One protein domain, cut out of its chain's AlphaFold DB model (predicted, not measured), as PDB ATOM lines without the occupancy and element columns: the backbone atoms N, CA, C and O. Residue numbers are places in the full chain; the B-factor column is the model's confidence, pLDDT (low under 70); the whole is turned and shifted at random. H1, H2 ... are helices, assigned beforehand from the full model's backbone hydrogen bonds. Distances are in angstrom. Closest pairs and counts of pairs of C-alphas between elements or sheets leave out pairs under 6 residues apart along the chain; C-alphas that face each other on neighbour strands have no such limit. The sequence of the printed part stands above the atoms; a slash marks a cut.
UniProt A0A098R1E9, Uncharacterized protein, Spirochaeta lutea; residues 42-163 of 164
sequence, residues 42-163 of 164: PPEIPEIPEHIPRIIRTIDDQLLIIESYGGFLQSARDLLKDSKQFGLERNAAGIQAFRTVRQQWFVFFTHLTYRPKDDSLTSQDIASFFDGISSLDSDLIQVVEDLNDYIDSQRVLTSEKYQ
ATOM      1  N   PRO A  42     -22.689  10.111 -31.099       81.44
ATOM      2  CA  PRO A  42     -22.774   8.654 -31.129       81.44
ATOM      3  C   PRO A  42     -21.453   8.024 -31.595       81.44
ATOM      4  O   PRO A  42     -20.766   8.620 -32.429       81.44
ATOM      5  N   PRO A  43     -21.104   6.819 -31.118       86.12
ATOM      6  CA  PRO A  43     -19.905   6.131 -31.572       86.12
ATOM      7  C   PRO A  43     -20.009   5.796 -33.061       86.12
ATOM      8  O   PRO A  43     -21.043   5.328 -33.550       86.12
ATOM      9  N   GLU A  44     -18.912   6.016 -33.779       89.44
ATOM     10  CA  GLU A  44     -18.808   5.663 -35.188       89.44
ATOM     11  C   GLU A  44     -18.643   4.149 -35.349       89.44
ATOM     12  O   GLU A  44     -17.861   3.494 -34.648       89.44
ATOM     13  N   ILE A  45     -19.386   3.588 -36.304       92.00
ATOM     14  CA  ILE A  45     -19.237   2.194 -36.711       92.00
ATOM     15  C   ILE A  45     -18.275   2.159 -37.898       92.00
ATOM     16  O   ILE A  45     -18.634   2.670 -38.961       92.00
ATOM     17  N   PRO A  46     -17.082   1.562 -37.749       87.81
ATOM     18  CA  PRO A  46     -16.102   1.528 -38.819       87.81
ATOM     19  C   PRO A  46     -16.602   0.624 -39.941       87.81
ATOM     20  O   PRO A  46     -17.003  -0.514 -39.701       87.81
ATOM     21  N   GLU A  47     -16.556   1.121 -41.172       91.50
ATOM     22  CA  GLU A  47     -16.702   0.277 -42.358       91.50
ATOM     23  C   GLU A  47     -15.539  -0.717 -42.454       91.50
ATOM     24  O   GLU A  47     -14.514  -0.555 -41.792       91.50
ATOM     25  N   ILE A  48     -15.671  -1.740 -43.302       89.19
ATOM     26  CA  ILE A  48     -14.545  -2.634 -43.595       89.19
ATOM     27  C   ILE A  48     -13.499  -1.844 -44.392       89.19
ATOM     28  O   ILE A  48     -13.805  -1.432 -45.513       89.19
ATOM     29  N   PRO A  49     -12.270  -1.660 -43.877       88.88
ATOM     30  CA  PRO A  49     -11.234  -0.952 -44.609       88.88
ATOM     31  C   PRO A  49     -10.969  -1.577 -45.986       88.88
ATOM     32  O   PRO A  49     -10.779  -2.788 -46.114       88.88
ATOM     33  N   GLU A  50     -10.900  -0.742 -47.025       89.19
ATOM     34  CA  GLU A  50     -10.735  -1.194 -48.419       89.19
ATOM     35  C   GLU A  50      -9.450  -2.000 -48.656       89.19
ATOM     36  O   GLU A  50      -9.376  -2.815 -49.576       89.19
ATOM     37  N   HIS A  51      -8.435  -1.775 -47.822       88.62
ATOM     38  CA  HIS A  51      -7.134  -2.425 -47.916       88.62
ATOM     39  C   HIS A  51      -7.092  -3.817 -47.273       88.62
ATOM     40  O   HIS A  51      -6.066  -4.490 -47.378       88.62
ATOM     41  N   ILE A  52      -8.170  -4.275 -46.621       91.06
ATOM     42  CA  ILE A  52      -8.181  -5.606 -46.015       91.06
ATOM     43  C   ILE A  52      -8.137  -6.686 -47.105       91.06
ATOM     44  O   ILE A  52      -8.980  -6.711 -48.012       91.06
ATOM     45  N   PRO A  53      -7.188  -7.634 -47.016       92.25
ATOM     46  CA  PRO A  53      -7.025  -8.666 -48.024       92.25
ATOM     47  C   PRO A  53      -8.174  -9.680 -47.991       92.25
ATOM     48  O   PRO A  53      -8.502 -10.261 -46.962       92.25
ATOM     49  N   ARG A  54      -8.739  -9.988 -49.165       92.94
ATOM     50  CA  ARG A  54      -9.672 -11.126 -49.347       92.94
ATOM     51  C   ARG A  54      -8.960 -12.467 -49.564       92.94
ATOM     52  O   ARG A  54      -9.585 -13.527 -49.546       92.94
ATOM     53  N   ILE A  55      -7.657 -12.415 -49.827       94.00
ATOM     54  CA  ILE A  55      -6.793 -13.578 -50.014       94.00
ATOM     55  C   ILE A  55      -5.680 -13.472 -48.979       94.00
ATOM     56  O   ILE A  55      -4.821 -12.607 -49.115       94.00
ATOM     57  N   ILE A  56      -5.689 -14.357 -47.989       93.69
ATOM     58  CA  ILE A  56      -4.670 -14.427 -46.945       93.69
ATOM     59  C   ILE A  56      -3.444 -15.135 -47.511       93.69
ATOM     60  O   ILE A  56      -3.523 -16.296 -47.937       93.69
ATOM     61  N   ARG A  57      -2.317 -14.424 -47.532       93.44
ATOM     62  CA  ARG A  57      -1.025 -14.903 -48.040       93.44
ATOM     63  C   ARG A  57       0.059 -14.904 -46.969       93.44
ATOM     64  O   ARG A  57       1.042 -15.629 -47.115       93.44
ATOM     65  N   THR A  58      -0.097 -14.080 -45.939       94.00
ATOM     66  CA  THR A  58       0.905 -13.810 -44.901       94.00
ATOM     67  C   THR A  58       0.265 -13.704 -43.516       94.00
ATOM     68  O   THR A  58      -0.958 -13.624 -43.399       94.00
ATOM     69  N   ILE A  59       1.096 -13.703 -42.469       93.44
ATOM     70  CA  ILE A  59       0.662 -13.434 -41.089       93.44
ATOM     71  C   ILE A  59       0.148 -11.993 -40.961       93.44
ATOM     72  O   ILE A  59      -0.856 -11.763 -40.297       93.44
ATOM     73  N   ASP A  60       0.759 -11.034 -41.658       93.56
ATOM     74  CA  ASP A  60       0.311  -9.636 -41.630       93.56
ATOM     75  C   ASP A  60      -1.124  -9.490 -42.164       93.56
ATOM     76  O   ASP A  60      -1.931  -8.769 -41.583       93.56
ATOM     77  N   ASP A  61      -1.487 -10.243 -43.211       94.69
ATOM     78  CA  ASP A  61      -2.868 -10.284 -43.715       94.69
ATOM     79  C   ASP A  61      -3.854 -10.770 -42.636       94.69
ATOM     80  O   ASP A  61      -4.960 -10.240 -42.516       94.69
ATOM     81  N   GLN A  62      -3.461 -11.782 -41.854       94.44
ATOM     82  CA  GLN A  62      -4.267 -12.325 -40.757       94.44
ATOM     83  C   GLN A  62      -4.444 -11.297 -39.637       94.44
ATOM     84  O   GLN A  62      -5.567 -11.092 -39.174       94.44
ATOM     85  N   LEU A  63      -3.353 -10.638 -39.235       94.69
ATOM     86  CA  LEU A  63      -3.362  -9.606 -38.200       94.69
ATOM     87  C   LEU A  63      -4.254  -8.430 -38.601       94.69
ATOM     88  O   LEU A  63      -5.119  -8.048 -37.820       94.69
ATOM     89  N   LEU A  64      -4.141  -7.939 -39.839       95.81
ATOM     90  CA  LEU A  64      -4.982  -6.850 -40.343       95.81
ATOM     91  C   LEU A  64      -6.478  -7.178 -40.259       95.81
ATOM     92  O   LEU A  64      -7.280  -6.326 -39.872       95.81
ATOM     93  N   ILE A  65      -6.868  -8.409 -40.605       96.19
ATOM     94  CA  ILE A  65      -8.267  -8.847 -40.509       96.19
ATOM     95  C   ILE A  65      -8.712  -8.918 -39.043       96.19
ATOM     96  O   ILE A  65      -9.786  -8.410 -38.720       96.19
ATOM     97  N   ILE A  66      -7.906  -9.525 -38.164       96.00
ATOM     98  CA  ILE A  66      -8.225  -9.667 -36.733       96.00
ATOM     99  C   ILE A  66      -8.358  -8.297 -36.068       96.00
ATOM    100  O   ILE A  66      -9.354  -8.046 -35.392       96.00
ATOM    101  N   GLU A  67      -7.394  -7.402 -36.274       96.06
ATOM    102  CA  GLU A  67      -7.396  -6.055 -35.695       96.06
ATOM    103  C   GLU A  67      -8.606  -5.252 -36.167       96.06
ATOM    104  O   GLU A  67      -9.300  -4.631 -35.361       96.06
ATOM    105  N   SER A  68      -8.919  -5.319 -37.461       96.81
ATOM    106  CA  SER A  68     -10.054  -4.591 -38.026       96.81
ATOM    107  C   SER A  68     -11.398  -5.138 -37.545       96.81
ATOM    108  O   SER A  68     -12.304  -4.365 -37.227       96.81
ATOM    109  N   TYR A  69     -11.538  -6.464 -37.446       97.00
ATOM    110  CA  TYR A  69     -12.745  -7.079 -36.896       97.00
ATOM    111  C   TYR A  69     -12.886  -6.801 -35.393       97.00
ATOM    112  O   TYR A  69     -13.982  -6.515 -34.911       97.00
ATOM    113  N   GLY A  70     -11.771  -6.790 -34.657       96.81
ATOM    114  CA  GLY A  70     -11.716  -6.377 -33.256       96.81
ATOM    115  C   GLY A  70     -12.116  -4.914 -33.052       96.81
ATOM    116  O   GLY A  70     -12.875  -4.611 -32.133       96.81
ATOM    117  N   GLY A  71     -11.689  -4.011 -33.939       96.00
ATOM    118  CA  GLY A  71     -12.127  -2.612 -33.946       96.00
ATOM    119  C   GLY A  71     -13.634  -2.476 -34.169       96.00
ATOM    120  O   GLY A  71     -14.309  -1.756 -33.435       96.00
ATOM    121  N   PHE A  72     -14.190  -3.239 -35.114       97.06
ATOM    122  CA  PHE A  72     -15.637  -3.306 -35.325       97.06
ATOM    123  C   PHE A  72     -16.395  -3.807 -34.081       97.06
ATOM    124  O   PHE A  72     -17.395  -3.200 -33.687       97.06
ATOM    125  N   LEU A  73     -15.907  -4.865 -33.423       97.38
ATOM    126  CA  LEU A  73     -16.466  -5.359 -32.159       97.38
ATOM    127  C   LEU A  73     -16.423  -4.289 -31.059       97.38
ATOM    128  O   LEU A  73     -17.391  -4.131 -30.314       97.38
ATOM    129  N   GLN A  74     -15.324  -3.544 -30.953       97.31
ATOM    130  CA  GLN A  74     -15.196  -2.486 -29.956       97.31
ATOM    131  C   GLN A  74     -16.224  -1.372 -30.191       97.31
ATOM    132  O   GLN A  74     -16.964  -1.035 -29.267       97.31
ATOM    133  N   SER A  75     -16.379  -0.894 -31.427       95.69
ATOM    134  CA  SER A  75     -17.429   0.076 -31.768       95.69
ATOM    135  C   SER A  75     -18.840  -0.453 -31.496       95.69
ATOM    136  O   SER A  75     -19.713   0.306 -31.079       95.69
ATOM    137  N   ALA A  76     -19.084  -1.756 -31.673       95.81
ATOM    138  CA  ALA A  76     -20.362  -2.374 -31.321       95.81
ATOM    139  C   ALA A  76     -20.628  -2.343 -29.803       95.81
ATOM    140  O   ALA A  76     -21.743  -2.040 -29.372       95.81
ATOM    141  N   ARG A  77     -19.602  -2.617 -28.983       97.19
ATOM    142  CA  ARG A  77     -19.677  -2.509 -27.515       97.19
ATOM    143  C   ARG A  77     -19.936  -1.074 -27.076       97.19
ATOM    144  O   ARG A  77     -20.788  -0.843 -26.215       97.19
ATOM    145  N   ASP A  78     -19.237  -0.124 -27.684       95.94
ATOM    146  CA  ASP A  78     -19.405   1.294 -27.387       95.94
ATOM    147  C   ASP A  78     -20.806   1.766 -27.780       95.94
ATOM    148  O   ASP A  78     -21.470   2.410 -26.974       95.94
ATOM    149  N   LEU A  79     -21.330   1.337 -28.933       95.44
ATOM    150  CA  LEU A  79     -22.710   1.607 -29.345       95.44
ATOM    151  C   LEU A  79     -23.742   1.055 -28.357       95.44
ATOM    152  O   LEU A  79     -24.708   1.749 -28.033       95.44
ATOM    153  N   LEU A  80     -23.564  -0.173 -27.866       95.88
ATOM    154  CA  LEU A  80     -24.440  -0.758 -26.849       95.88
ATOM    155  C   LEU A  80     -24.415   0.065 -25.555       95.88
ATOM    156  O   LEU A  80     -25.466   0.355 -24.978       95.88
ATOM    157  N   LYS A  81     -23.221   0.455 -25.103       95.50
ATOM    158  CA  LYS A  81     -23.042   1.284 -23.909       95.50
ATOM    159  C   LYS A  81     -23.706   2.653 -24.079       95.50
ATOM    160  O   LYS A  81     -24.485   3.052 -23.215       95.50
ATOM    161  N   ASP A  82     -23.462   3.328 -25.199       93.31
ATOM    162  CA  ASP A  82     -24.036   4.641 -25.504       93.31
ATOM    163  C   ASP A  82     -25.557   4.575 -25.653       93.31
ATOM    164  O   ASP A  82     -26.271   5.470 -25.204       93.31
ATOM    165  N   SER A  83     -26.073   3.486 -26.227       93.06
ATOM    166  CA  SER A  83     -27.511   3.229 -26.324       93.06
ATOM    167  C   SER A  83     -28.148   3.079 -24.946       93.06
ATOM    168  O   SER A  83     -29.205   3.653 -24.707       93.06
ATOM    169  N   LYS A  84     -27.495   2.366 -24.019       92.25
ATOM    170  CA  LYS A  84     -27.960   2.225 -22.630       92.25
ATOM    171  C   LYS A  84     -27.896   3.545 -21.854       92.25
ATOM    172  O   LYS A  84     -28.746   3.779 -21.000       92.25
ATOM    173  N   GLN A  85     -26.904   4.392 -22.133       91.94
ATOM    174  CA  GLN A  85     -26.683   5.650 -21.414       91.94
ATOM    175  C   GLN A  85     -27.571   6.796 -21.914       91.94
ATOM    176  O   GLN A  85     -28.125   7.536 -21.102       91.94
ATOM    177  N   PHE A  86     -27.703   6.952 -23.231       89.31
ATOM    178  CA  PHE A  86     -28.363   8.106 -23.849       89.31
ATOM    179  C   PHE A  86     -29.642   7.749 -24.620       89.31
ATOM    180  O   PHE A  86     -30.311   8.633 -25.152       89.31
ATOM    181  N   GLY A  87     -30.001   6.465 -24.675       89.00
ATOM    182  CA  GLY A  87     -31.201   5.969 -25.337       89.00
ATOM    183  C   GLY A  87     -30.986   5.538 -26.790       89.00
ATOM    184  O   GLY A  87     -30.017   5.900 -27.466       89.00
ATOM    185  N   LEU A  88     -31.938   4.740 -27.280       88.31
ATOM    186  CA  LEU A  88     -31.908   4.146 -28.621       88.31
ATOM    187  C   LEU A  88     -32.129   5.164 -29.738       88.31
ATOM    188  O   LEU A  88     -31.536   5.029 -30.802       88.31
ATOM    189  N   GLU A  89     -32.964   6.178 -29.507       88.00
ATOM    190  CA  GLU A  89     -33.329   7.165 -30.532       88.00
ATOM    191  C   GLU A  89     -32.107   7.947 -31.019       88.00
ATOM    192  O   GLU A  89     -31.884   8.059 -32.223       88.00
ATOM    193  N   ARG A  90     -31.247   8.386 -30.088       87.62
ATOM    194  CA  ARG A  90     -29.978   9.062 -30.404       87.62
ATOM    195  C   ARG A  90     -29.034   8.172 -31.215       87.62
ATOM    196  O   ARG A  90     -28.283   8.668 -32.048       87.62
ATOM    197  N   ASN A  91     -29.070   6.865 -30.979       90.25
ATOM    198  CA  ASN A  91     -28.140   5.902 -31.565       90.25
ATOM    199  C   ASN A  91     -28.726   5.139 -32.766       90.25
ATOM    200  O   ASN A  91     -28.074   4.239 -33.293       90.25
ATOM    201  N   ALA A  92     -29.926   5.490 -33.241       89.81
ATOM    202  CA  ALA A  92     -30.631   4.748 -34.288       89.81
ATOM    203  C   ALA A  92     -29.816   4.615 -35.587       89.81
ATOM    204  O   ALA A  92     -29.754   3.533 -36.176       89.81
ATOM    205  N   ALA A  93     -29.136   5.690 -36.000       89.38
ATOM    206  CA  ALA A  93     -28.250   5.673 -37.163       89.38
ATOM    207  C   ALA A  93     -27.054   4.727 -36.961       89.38
ATOM    208  O   ALA A  93     -26.755   3.924 -37.844       89.38
ATOM    209  N   GLY A  94     -26.424   4.757 -35.780       91.06
ATOM    210  CA  GLY A  94     -25.327   3.855 -35.417       91.06
ATOM    211  C   GLY A  94     -25.759   2.388 -35.382       91.06
ATOM    212  O   GLY A  94     -25.070   1.530 -35.923       91.06
ATOM    213  N   ILE A  95     -26.948   2.088 -34.851       92.81
ATOM    214  CA  ILE A  95     -27.529   0.733 -34.851       92.81
ATOM    215  C   ILE A  95     -27.764   0.234 -36.279       92.81
ATOM    216  O   ILE A  95     -27.483  -0.928 -36.588       92.81
ATOM    217  N   GLN A  96     -28.253   1.097 -37.169       91.75
ATOM    218  CA  GLN A  96     -28.440   0.730 -38.568       91.75
ATOM    219  C   GLN A  96     -27.100   0.513 -39.285       91.75
ATOM    220  O   GLN A  96     -26.954  -0.476 -40.004       91.75
ATOM    221  N   ALA A  97     -26.115   1.387 -39.061       93.06
ATOM    222  CA  ALA A  97     -24.766   1.235 -39.601       93.06
ATOM    223  C   ALA A  97     -24.116  -0.069 -39.118       93.06
ATOM    224  O   ALA A  97     -23.632  -0.852 -39.932       93.06
ATOM    225  N   PHE A  98     -24.213  -0.370 -37.821       95.19
ATOM    226  CA  PHE A  98     -23.750  -1.621 -37.223       95.19
ATOM    227  C   PHE A  98     -24.334  -2.853 -37.921       95.19
ATOM    228  O   PHE A  98     -23.594  -3.761 -38.299       95.19
ATOM    229  N   ARG A  99     -25.652  -2.879 -38.156       94.00
ATOM    230  CA  ARG A  99     -26.316  -3.989 -38.860       94.00
ATOM    231  C   ARG A  99     -25.802  -4.150 -40.291       94.00
ATOM    232  O   ARG A  99     -25.545  -5.276 -40.717       94.00
ATOM    233  N   THR A 100     -25.631  -3.043 -41.010       95.50
ATOM    234  CA  THR A 100     -25.078  -3.047 -42.370       95.50
ATOM    235  C   THR A 100     -23.648  -3.578 -42.392       95.50
ATOM    236  O   THR A 100     -23.353  -4.509 -43.140       95.50
ATOM    237  N   VAL A 101     -22.769  -3.040 -41.549       95.56
ATOM    238  CA  VAL A 101     -21.357  -3.437 -41.496       95.56
ATOM    239  C   VAL A 101     -21.208  -4.886 -41.029       95.56
ATOM    240  O   VAL A 101     -20.427  -5.639 -41.605       95.56
ATOM    241  N   ARG A 102     -22.025  -5.351 -40.073       95.69
ATOM    242  CA  ARG A 102     -22.067  -6.771 -39.685       95.69
ATOM    243  C   ARG A 102     -22.373  -7.674 -40.881       95.69
ATOM    244  O   ARG A 102     -21.727  -8.703 -41.062       95.69
ATOM    245  N   GLN A 103     -23.340  -7.289 -41.717       95.06
ATOM    246  CA  GLN A 103     -23.666  -8.038 -42.929       95.06
ATOM    247  C   GLN A 103     -22.505  -8.025 -43.933       95.06
ATOM    248  O   GLN A 103     -22.239  -9.039 -44.579       95.06
ATOM    249  N   GLN A 104     -21.795  -6.903 -44.057       95.50
ATOM    250  CA  GLN A 104     -20.596  -6.821 -44.890       95.50
ATOM    251  C   GLN A 104     -19.494  -7.756 -44.376       95.50
ATOM    252  O   GLN A 104     -18.884  -8.446 -45.191       95.50
ATOM    253  N   TRP A 105     -19.275  -7.838 -43.056       96.25
ATOM    254  CA  TRP A 105     -18.281  -8.739 -42.457       96.25
ATOM    255  C   TRP A 105     -18.640 -10.200 -42.694       96.25
ATOM    256  O   TRP A 105     -17.787 -10.982 -43.107       96.25
ATOM    257  N   PHE A 106     -19.918 -10.553 -42.544       94.25
ATOM    258  CA  PHE A 106     -20.405 -11.882 -42.905       94.25
ATOM    259  C   PHE A 106     -20.063 -12.222 -44.365       94.25
ATOM    260  O   PHE A 106     -19.443 -13.247 -44.639       94.25
ATOM    261  N   VAL A 107     -20.390 -11.333 -45.308       94.81
ATOM    262  CA  VAL A 107     -20.061 -11.525 -46.731       94.81
ATOM    263  C   VAL A 107     -18.545 -11.604 -46.943       94.81
ATOM    264  O   VAL A 107     -18.074 -12.462 -47.690       94.81
ATOM    265  N   PHE A 108     -17.763 -10.756 -46.275       95.25
ATOM    266  CA  PHE A 108     -16.305 -10.781 -46.335       95.25
ATOM    267  C   PHE A 108     -15.749 -12.156 -45.945       95.25
ATOM    268  O   PHE A 108     -15.024 -12.749 -46.745       95.25
ATOM    269  N   PHE A 109     -16.155 -12.709 -44.797       94.19
ATOM    270  CA  PHE A 109     -15.685 -14.016 -44.333       94.19
ATOM    271  C   PHE A 109     -16.111 -15.165 -45.254       94.19
ATOM    272  O   PHE A 109     -15.323 -16.081 -45.477       94.19
ATOM    273  N   THR A 110     -17.296 -15.103 -45.875       93.00
ATOM    274  CA  THR A 110     -17.715 -16.131 -46.855       93.00
ATOM    275  C   THR A 110     -16.857 -16.164 -48.123       93.00
ATOM    276  O   THR A 110     -16.821 -17.177 -48.822       93.00
ATOM    277  N   HIS A 111     -16.162 -15.067 -48.426       92.44
ATOM    278  CA  HIS A 111     -15.283 -14.936 -49.587       92.44
ATOM    279  C   HIS A 111     -13.798 -14.927 -49.223       92.44
ATOM    280  O   HIS A 111     -12.955 -14.763 -50.108       92.44
ATOM    281  N   LEU A 112     -13.471 -15.093 -47.943       93.31
ATOM    282  CA  LEU A 112     -12.102 -15.119 -47.472       93.31
ATOM    283  C   LEU A 112     -11.431 -16.415 -47.928       93.31
ATOM    284  O   LEU A 112     -11.956 -17.513 -47.740       93.31
ATOM    285  N   THR A 113     -10.267 -16.293 -48.559       91.81
ATOM    286  CA  THR A 113      -9.546 -17.447 -49.108       91.81
ATOM    287  C   THR A 113      -8.113 -17.499 -48.615       91.81
ATOM    288  O   THR A 113      -7.460 -16.472 -48.463       91.81
ATOM    289  N   TYR A 114      -7.607 -18.713 -48.418       89.12
ATOM    290  CA  TYR A 114      -6.220 -18.967 -48.049       89.12
ATOM    291  C   TYR A 114      -5.402 -19.341 -49.279       89.12
ATOM    292  O   TYR A 114      -5.696 -20.331 -49.953       89.12
ATOM    293  N   ARG A 115      -4.374 -18.542 -49.579       88.56
ATOM    294  CA  ARG A 115      -3.357 -18.843 -50.597       88.56
ATOM    295  C   ARG A 115      -1.990 -18.383 -50.086       88.56
ATOM    296  O   ARG A 115      -1.532 -17.318 -50.508       88.56
ATOM    297  N   PRO A 116      -1.366 -19.152 -49.177       84.50
ATOM    298  CA  PRO A 116      -0.037 -18.847 -48.662       84.50
ATOM    299  C   PRO A 116       0.947 -18.580 -49.800       84.50
ATOM    300  O   PRO A 116       0.904 -19.242 -50.843       84.50
ATOM    301  N   LYS A 117       1.803 -17.576 -49.618       79.56
ATOM    302  CA  LYS A 117       2.921 -17.337 -50.526       79.56
ATOM    303  C   LYS A 117       4.094 -18.173 -50.020       79.56
ATOM    304  O   LYS A 117       4.739 -17.780 -49.057       79.56
ATOM    305  N   ASP A 118       4.350 -19.304 -50.669       79.88
ATOM    306  CA  ASP A 118       5.367 -20.273 -50.237       79.88
ATOM    307  C   ASP A 118       5.028 -20.858 -48.841       79.88
ATOM    308  O   ASP A 118       3.849 -21.004 -48.511       79.88
ATOM    309  N   ASP A 119       6.031 -21.175 -48.015       76.75
ATOM    310  CA  ASP A 119       5.866 -21.704 -46.645       76.75
ATOM    311  C   ASP A 119       5.597 -20.600 -45.595       76.75
ATOM    312  O   ASP A 119       5.923 -20.747 -44.418       76.75
ATOM    313  N   SER A 120       5.026 -19.458 -46.004       79.38
ATOM    314  CA  SER A 120       4.807 -18.285 -45.138       79.38
ATOM    315  C   SER A 120       3.767 -18.487 -44.034       79.38
ATOM    316  O   SER A 120       3.687 -17.663 -43.125       79.38
ATOM    317  N   LEU A 121       2.939 -19.527 -44.143       86.44
ATOM    318  CA  LEU A 121       1.862 -19.833 -43.210       86.44
ATOM    319  C   LEU A 121       1.888 -21.315 -42.870       86.44
ATOM    320  O   LEU A 121       1.679 -22.171 -43.731       86.44
ATOM    321  N   THR A 122       2.097 -21.611 -41.596       88.38
ATOM    322  CA  THR A 122       1.990 -22.968 -41.074       88.38
ATOM    323  C   THR A 122       0.527 -23.317 -40.793       88.38
ATOM    324  O   THR A 122      -0.333 -22.449 -40.630       88.38
ATOM    325  N   SER A 123       0.226 -24.611 -40.666       88.38
ATOM    326  CA  SER A 123      -1.100 -25.059 -40.217       88.38
ATOM    327  C   SER A 123      -1.474 -24.502 -38.839       88.38
ATOM    328  O   SER A 123      -2.656 -24.313 -38.563       88.38
ATOM    329  N   GLN A 124      -0.479 -24.236 -37.982       91.81
ATOM    330  CA  GLN A 124      -0.695 -23.638 -36.669       91.81
ATOM    331  C   GLN A 124      -1.125 -22.173 -36.791       91.81
ATOM    332  O   GLN A 124      -2.081 -21.789 -36.128       91.81
ATOM    333  N   ASP A 125      -0.501 -21.394 -37.677       89.62
ATOM    334  CA  ASP A 125      -0.872 -19.986 -37.899       89.62
ATOM    335  C   ASP A 125      -2.311 -19.873 -38.410       89.62
ATOM    336  O   ASP A 125      -3.105 -19.071 -37.923       89.62
ATOM    337  N   ILE A 126      -2.683 -20.743 -39.355       89.94
ATOM    338  CA  ILE A 126      -4.049 -20.812 -39.887       89.94
ATOM    339  C   ILE A 126      -5.046 -21.160 -38.770       89.94
ATOM    340  O   ILE A 126      -6.100 -20.532 -38.675       89.94
ATOM    341  N   ALA A 127      -4.726 -22.140 -37.918       90.44
ATOM    342  CA  ALA A 127      -5.582 -22.514 -36.792       90.44
ATOM    343  C   ALA A 127      -5.741 -21.356 -35.792       90.44
ATOM    344  O   ALA A 127      -6.865 -20.998 -35.452       90.44
ATOM    345  N   SER A 128      -4.637 -20.715 -35.399       92.12
ATOM    346  CA  SER A 128      -4.653 -19.567 -34.487       92.12
ATOM    347  C   SER A 128      -5.449 -18.385 -35.039       92.12
ATOM    348  O   SER A 128      -6.157 -17.725 -34.278       92.12
ATOM    349  N   PHE A 129      -5.409 -18.142 -36.351       93.81
ATOM    350  CA  PHE A 129      -6.270 -17.140 -36.972       93.81
ATOM    351  C   PHE A 129      -7.756 -17.468 -36.804       93.81
ATOM    352  O   PHE A 129      -8.533 -16.605 -36.394       93.81
ATOM    353  N   PHE A 130      -8.170 -18.699 -37.121       92.56
ATOM    354  CA  PHE A 130      -9.579 -19.084 -37.010       92.56
ATOM    355  C   PHE A 130     -10.062 -19.082 -35.559       92.56
ATOM    356  O   PHE A 130     -11.183 -18.644 -35.311       92.56
ATOM    357  N   ASP A 131      -9.218 -19.491 -34.612       94.12
ATOM    358  CA  ASP A 131      -9.515 -19.389 -33.182       94.12
ATOM    359  C   ASP A 131      -9.701 -17.922 -32.761       94.12
ATOM    360  O   ASP A 131     -10.665 -17.595 -32.066       94.12
ATOM    361  N   GLY A 132      -8.839 -17.019 -33.243       92.19
ATOM    362  CA  GLY A 132      -8.956 -15.580 -33.009       92.19
ATOM    363  C   GLY A 132     -10.264 -14.993 -33.547       92.19
ATOM    364  O   GLY A 132     -10.990 -14.324 -32.813       92.19
ATOM    365  N   ILE A 133     -10.612 -15.290 -34.804       95.25
ATOM    366  CA  ILE A 133     -11.878 -14.841 -35.408       95.25
ATOM    367  C   ILE A 133     -13.086 -15.438 -34.681       95.25
ATOM    368  O   ILE A 133     -14.037 -14.714 -34.406       95.25
ATOM    369  N   SER A 134     -13.043 -16.723 -34.328       94.88
ATOM    370  CA  SER A 134     -14.117 -17.402 -33.592       94.88
ATOM    371  C   SER A 134     -14.355 -16.770 -32.218       94.88
ATOM    372  O   SER A 134     -15.497 -16.523 -31.832       94.88
ATOM    373  N   SER A 135     -13.279 -16.426 -31.501       96.12
ATOM    374  CA  SER A 135     -13.376 -15.718 -30.222       96.12
ATOM    375  C   SER A 135     -14.030 -14.344 -30.381       96.12
ATOM    376  O   SER A 135     -14.931 -14.006 -29.617       96.12
ATOM    377  N   LEU A 136     -13.607 -13.559 -31.378       96.25
ATOM    378  CA  LEU A 136     -14.197 -12.244 -31.652       96.25
ATOM    379  C   LEU A 136     -15.665 -12.347 -32.084       96.25
ATOM    380  O   LEU A 136     -16.476 -11.505 -31.707       96.25
ATOM    381  N   ASP A 137     -16.022 -13.374 -32.857       94.19
ATOM    382  CA  ASP A 137     -17.397 -13.596 -33.304       94.19
ATOM    383  C   ASP A 137     -18.316 -13.990 -32.146       94.19
ATOM    384  O   ASP A 137     -19.420 -13.462 -32.031       94.19
ATOM    385  N   SER A 138     -17.839 -14.840 -31.230       95.69
ATOM    386  CA  SER A 138     -18.567 -15.172 -30.001       95.69
ATOM    387  C   SER A 138     -18.847 -13.926 -29.158       95.69
ATOM    388  O   SER A 138     -19.969 -13.731 -28.687       95.69
ATOM    389  N   ASP A 139     -17.850 -13.056 -28.998       96.62
ATOM    390  CA  ASP A 139     -18.011 -11.786 -28.293       96.62
ATOM    391  C   ASP A 139     -19.004 -10.857 -29.008       96.62
ATOM    392  O   ASP A 139     -19.818 -10.192 -28.362       96.62
ATOM    393  N   LEU A 140     -18.956 -10.804 -30.342       96.00
ATOM    394  CA  LEU A 140     -19.876 -10.000 -31.140       96.00
ATOM    395  C   LEU A 140     -21.315 -10.504 -31.019       96.00
ATOM    396  O   LEU A 140     -22.230  -9.688 -30.913       96.00
ATOM    397  N   ILE A 141     -21.524 -11.821 -31.030       94.38
ATOM    398  CA  ILE A 141     -22.842 -12.435 -30.833       94.38
ATOM    399  C   ILE A 141     -23.427 -11.985 -29.497       94.38
ATOM    400  O   ILE A 141     -24.557 -11.501 -29.485       94.38
ATOM    401  N   GLN A 142     -22.642 -12.022 -28.417       96.88
ATOM    402  CA  GLN A 142     -23.105 -11.551 -27.111       96.88
ATOM    403  C   GLN A 142     -23.512 -10.070 -27.143       96.88
ATOM    404  O   GLN A 142     -24.561  -9.699 -26.625       96.88
ATOM    405  N   VAL A 143     -22.724  -9.206 -27.793       95.56
ATOM    406  CA  VAL A 143     -23.058  -7.774 -27.926       95.56
ATOM    407  C   VAL A 143     -24.342  -7.566 -28.737       95.56
ATOM    408  O   VAL A 143     -25.147  -6.693 -28.409       95.56
ATOM    409  N   VAL A 144     -24.549  -8.357 -29.793       94.38
ATOM    410  CA  VAL A 144     -25.767  -8.320 -30.616       94.38
ATOM    411  C   VAL A 144     -26.986  -8.746 -29.804       94.38
ATOM    412  O   VAL A 144     -28.029  -8.101 -29.911       94.38
ATOM    413  N   GLU A 145     -26.869  -9.815 -29.022       96.12
ATOM    414  CA  GLU A 145     -27.930 -10.299 -28.136       96.12
ATOM    415  C   GLU A 145     -28.295  -9.234 -27.101       96.12
ATOM    416  O   GLU A 145     -29.441  -8.789 -27.074       96.12
ATOM    417  N   ASP A 146     -27.311  -8.701 -26.374       95.69
ATOM    418  CA  ASP A 146     -27.516  -7.640 -25.386       95.69
ATOM    419  C   ASP A 146     -28.177  -6.384 -25.984       95.69
ATOM    420  O   ASP A 146     -28.983  -5.713 -25.329       95.69
ATOM    421  N   LEU A 147     -27.811  -6.022 -27.220       93.50
ATOM    422  CA  LEU A 147     -28.400  -4.883 -27.920       93.50
ATOM    423  C   LEU A 147     -29.854  -5.155 -28.308       93.50
ATOM    424  O   LEU A 147     -30.694  -4.268 -28.156       93.50
ATOM    425  N   ASN A 148     -30.162  -6.355 -28.800       92.31
ATOM    426  CA  ASN A 148     -31.529  -6.734 -29.153       92.31
ATOM    427  C   ASN A 148     -32.424  -6.803 -27.911       92.31
ATOM    428  O   ASN A 148     -33.501  -6.212 -27.922       92.31
ATOM    429  N   ASP A 149     -31.944  -7.409 -26.825       93.81
ATOM    430  CA  ASP A 149     -32.658  -7.467 -25.547       93.81
ATOM    431  C   ASP A 149     -32.956  -6.062 -25.015       93.81
ATOM    432  O   ASP A 149     -34.070  -5.760 -24.572       93.81
ATOM    433  N   TYR A 150     -31.978  -5.155 -25.109       92.62
ATOM    434  CA  TYR A 150     -32.187  -3.766 -24.725       92.62
ATOM    435  C   TYR A 150     -33.230  -3.077 -25.618       92.62
ATOM    436  O   TYR A 150     -34.138  -2.430 -25.092       92.62
ATOM    437  N   ILE A 151     -33.164  -3.254 -26.944       88.81
ATOM    438  CA  ILE A 151     -34.161  -2.720 -27.887       88.81
ATOM    439  C   ILE A 151     -35.571  -3.201 -27.540       88.81
ATOM    440  O   ILE A 151     -36.503  -2.392 -27.478       88.81
ATOM    441  N   ASP A 152     -35.731  -4.494 -27.285       90.00
ATOM    442  CA  ASP A 152     -37.031  -5.076 -26.979       90.00
ATOM    443  C   ASP A 152     -37.559  -4.602 -25.617       90.00
ATOM    444  O   ASP A 152     -38.736  -4.246 -25.510       90.00
ATOM    445  N   SER A 153     -36.691  -4.451 -24.609       90.44
ATOM    446  CA  SER A 153     -37.076  -3.879 -23.309       90.44
ATOM    447  C   SER A 153     -37.638  -2.454 -23.427       90.44
ATOM    448  O   SER A 153     -38.647  -2.120 -22.801       90.44
ATOM    449  N   GLN A 154     -37.038  -1.612 -24.276       85.06
ATOM    450  CA  GLN A 154     -37.490  -0.232 -24.483       85.06
ATOM    451  C   GLN A 154     -38.822  -0.174 -25.243       85.06
ATOM    452  O   GLN A 154     -39.656   0.696 -24.972       85.06
ATOM    453  N   ARG A 155     -39.067  -1.116 -26.163       78.88
ATOM    454  CA  ARG A 155     -40.349  -1.230 -26.877       78.88
ATOM    455  C   ARG A 155     -41.498  -1.581 -25.935       78.88
ATOM    456  O   ARG A 155     -42.554  -0.956 -26.030       78.88
ATOM    457  N   VAL A 156     -41.285  -2.526 -25.016       77.00
ATOM    458  CA  VAL A 156     -42.296  -2.920 -24.018       77.00
ATOM    459  C   VAL A 156     -42.671  -1.729 -23.135       77.00
ATOM    460  O   VAL A 156     -43.846  -1.365 -23.084       77.00
ATOM    461  N   LEU A 157     -41.682  -1.044 -22.550       66.25
ATOM    462  CA  LEU A 157     -41.905   0.131 -21.693       66.25
ATOM    463  C   LEU A 157     -42.653   1.260 -22.414       66.25
ATOM    464  O   LEU A 157     -43.524   1.917 -21.843       66.25
ATOM    465  N   THR A 158     -42.334   1.476 -23.690       61.94
ATOM    466  CA  THR A 158     -43.023   2.474 -24.512       61.94
ATOM    467  C   THR A 158     -44.484   2.077 -24.733       61.94
ATOM    468  O   THR A 158     -45.368   2.915 -24.586       61.94
ATOM    469  N   SER A 159     -44.762   0.803 -25.025       63.97
ATOM    470  CA  SER A 159     -46.128   0.312 -25.257       63.97
ATOM    471  C   SER A 159     -47.033   0.413 -24.022       63.97
ATOM    472  O   SER A 159     -48.204   0.755 -24.163       63.97
ATOM    473  N   GLU A 160     -46.489   0.201 -22.820       62.12
ATOM    474  CA  GLU A 160     -47.224   0.333 -21.555       62.12
ATOM    475  C   GLU A 160     -47.557   1.799 -21.236       62.12
ATOM    476  O   GLU A 160     -48.651   2.105 -20.767       62.12
ATOM    477  N   LYS A 161     -46.650   2.730 -21.561       58.81
ATOM    478  CA  LYS A 161     -46.835   4.171 -21.322       58.81
ATOM    479  C   LYS A 161     -47.995   4.784 -22.121       58.81
ATOM    480  O   LYS A 161     -48.537   5.798 -21.695       58.81
ATOM    481  N   TYR A 162     -48.374   4.194 -23.255       56.62
ATOM    482  CA  TYR A 162     -49.477   4.670 -24.106       56.62
ATOM    483  C   TYR A 162     -50.812   3.932 -23.873       56.62
ATOM    484  O   TYR A 162     -51.769   4.175 -24.608       56.62
ATOM    485  N   GLN A 163     -50.890   3.032 -22.883       49.84
ATOM    486  CA  GLN A 163     -52.125   2.329 -22.493       49.84
ATOM    487  C   GLN A 163     -52.790   2.893 -21.218       49.84
ATOM    488  O   GLN A 163     -53.816   2.364 -20.788       49.84
TER     489      GLN A 163
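What this domain is: This is residues 42 to 163 of the 164 residues of an uncharacterized protein of Spirochaeta lutea (UniProt A0A098R1E9). Three helices form a loose rod: long H3 runs beside H1, H2 runs back the opposite way, and H3's far end sticks out at residues 155 to 161. The printed part has 122 residues with three named helices, in order H1, H2, H3, and no named strand; its class is all helix. It is loose, radius of gyration of the C-alphas 17.6 A, spanning 67 by 24 by 21 A.

Where its parts are: After residues 42 to 58, H1 covers residues 59 to 86, 40.0 A, from C-alpha 59 at (0.662, -13.434, -41.089). H2 covers 92 to 110, 27.6 A. H3 covers 123 to 161, 57.5 A, ending at C-alpha 161 (-46.835, 4.171, -21.322).

How they stand to each other: H1 and H2, a helical hairpin, only just touch, with 3 pairs of C-alphas within 8 A, closest Ala 76 and Phe 98 at 6.8 A; they run opposite ways at a shallow tilt of 24 degrees. H1 touches H3, closest C-alphas Leu 80 and Leu 147 at 5.8 A, the same way at a shallow tilt of 15 degrees. H2 and H3 are near each other. In H1, H2 and H3 every O i to N i+4 pair is within hydrogen-bond range.

The domain as a whole: The printed part has no cut. The link H1 to H2 is tight; H2 to H3 is long, 12 residues. Residues 157 to 163 are under pLDDT 70.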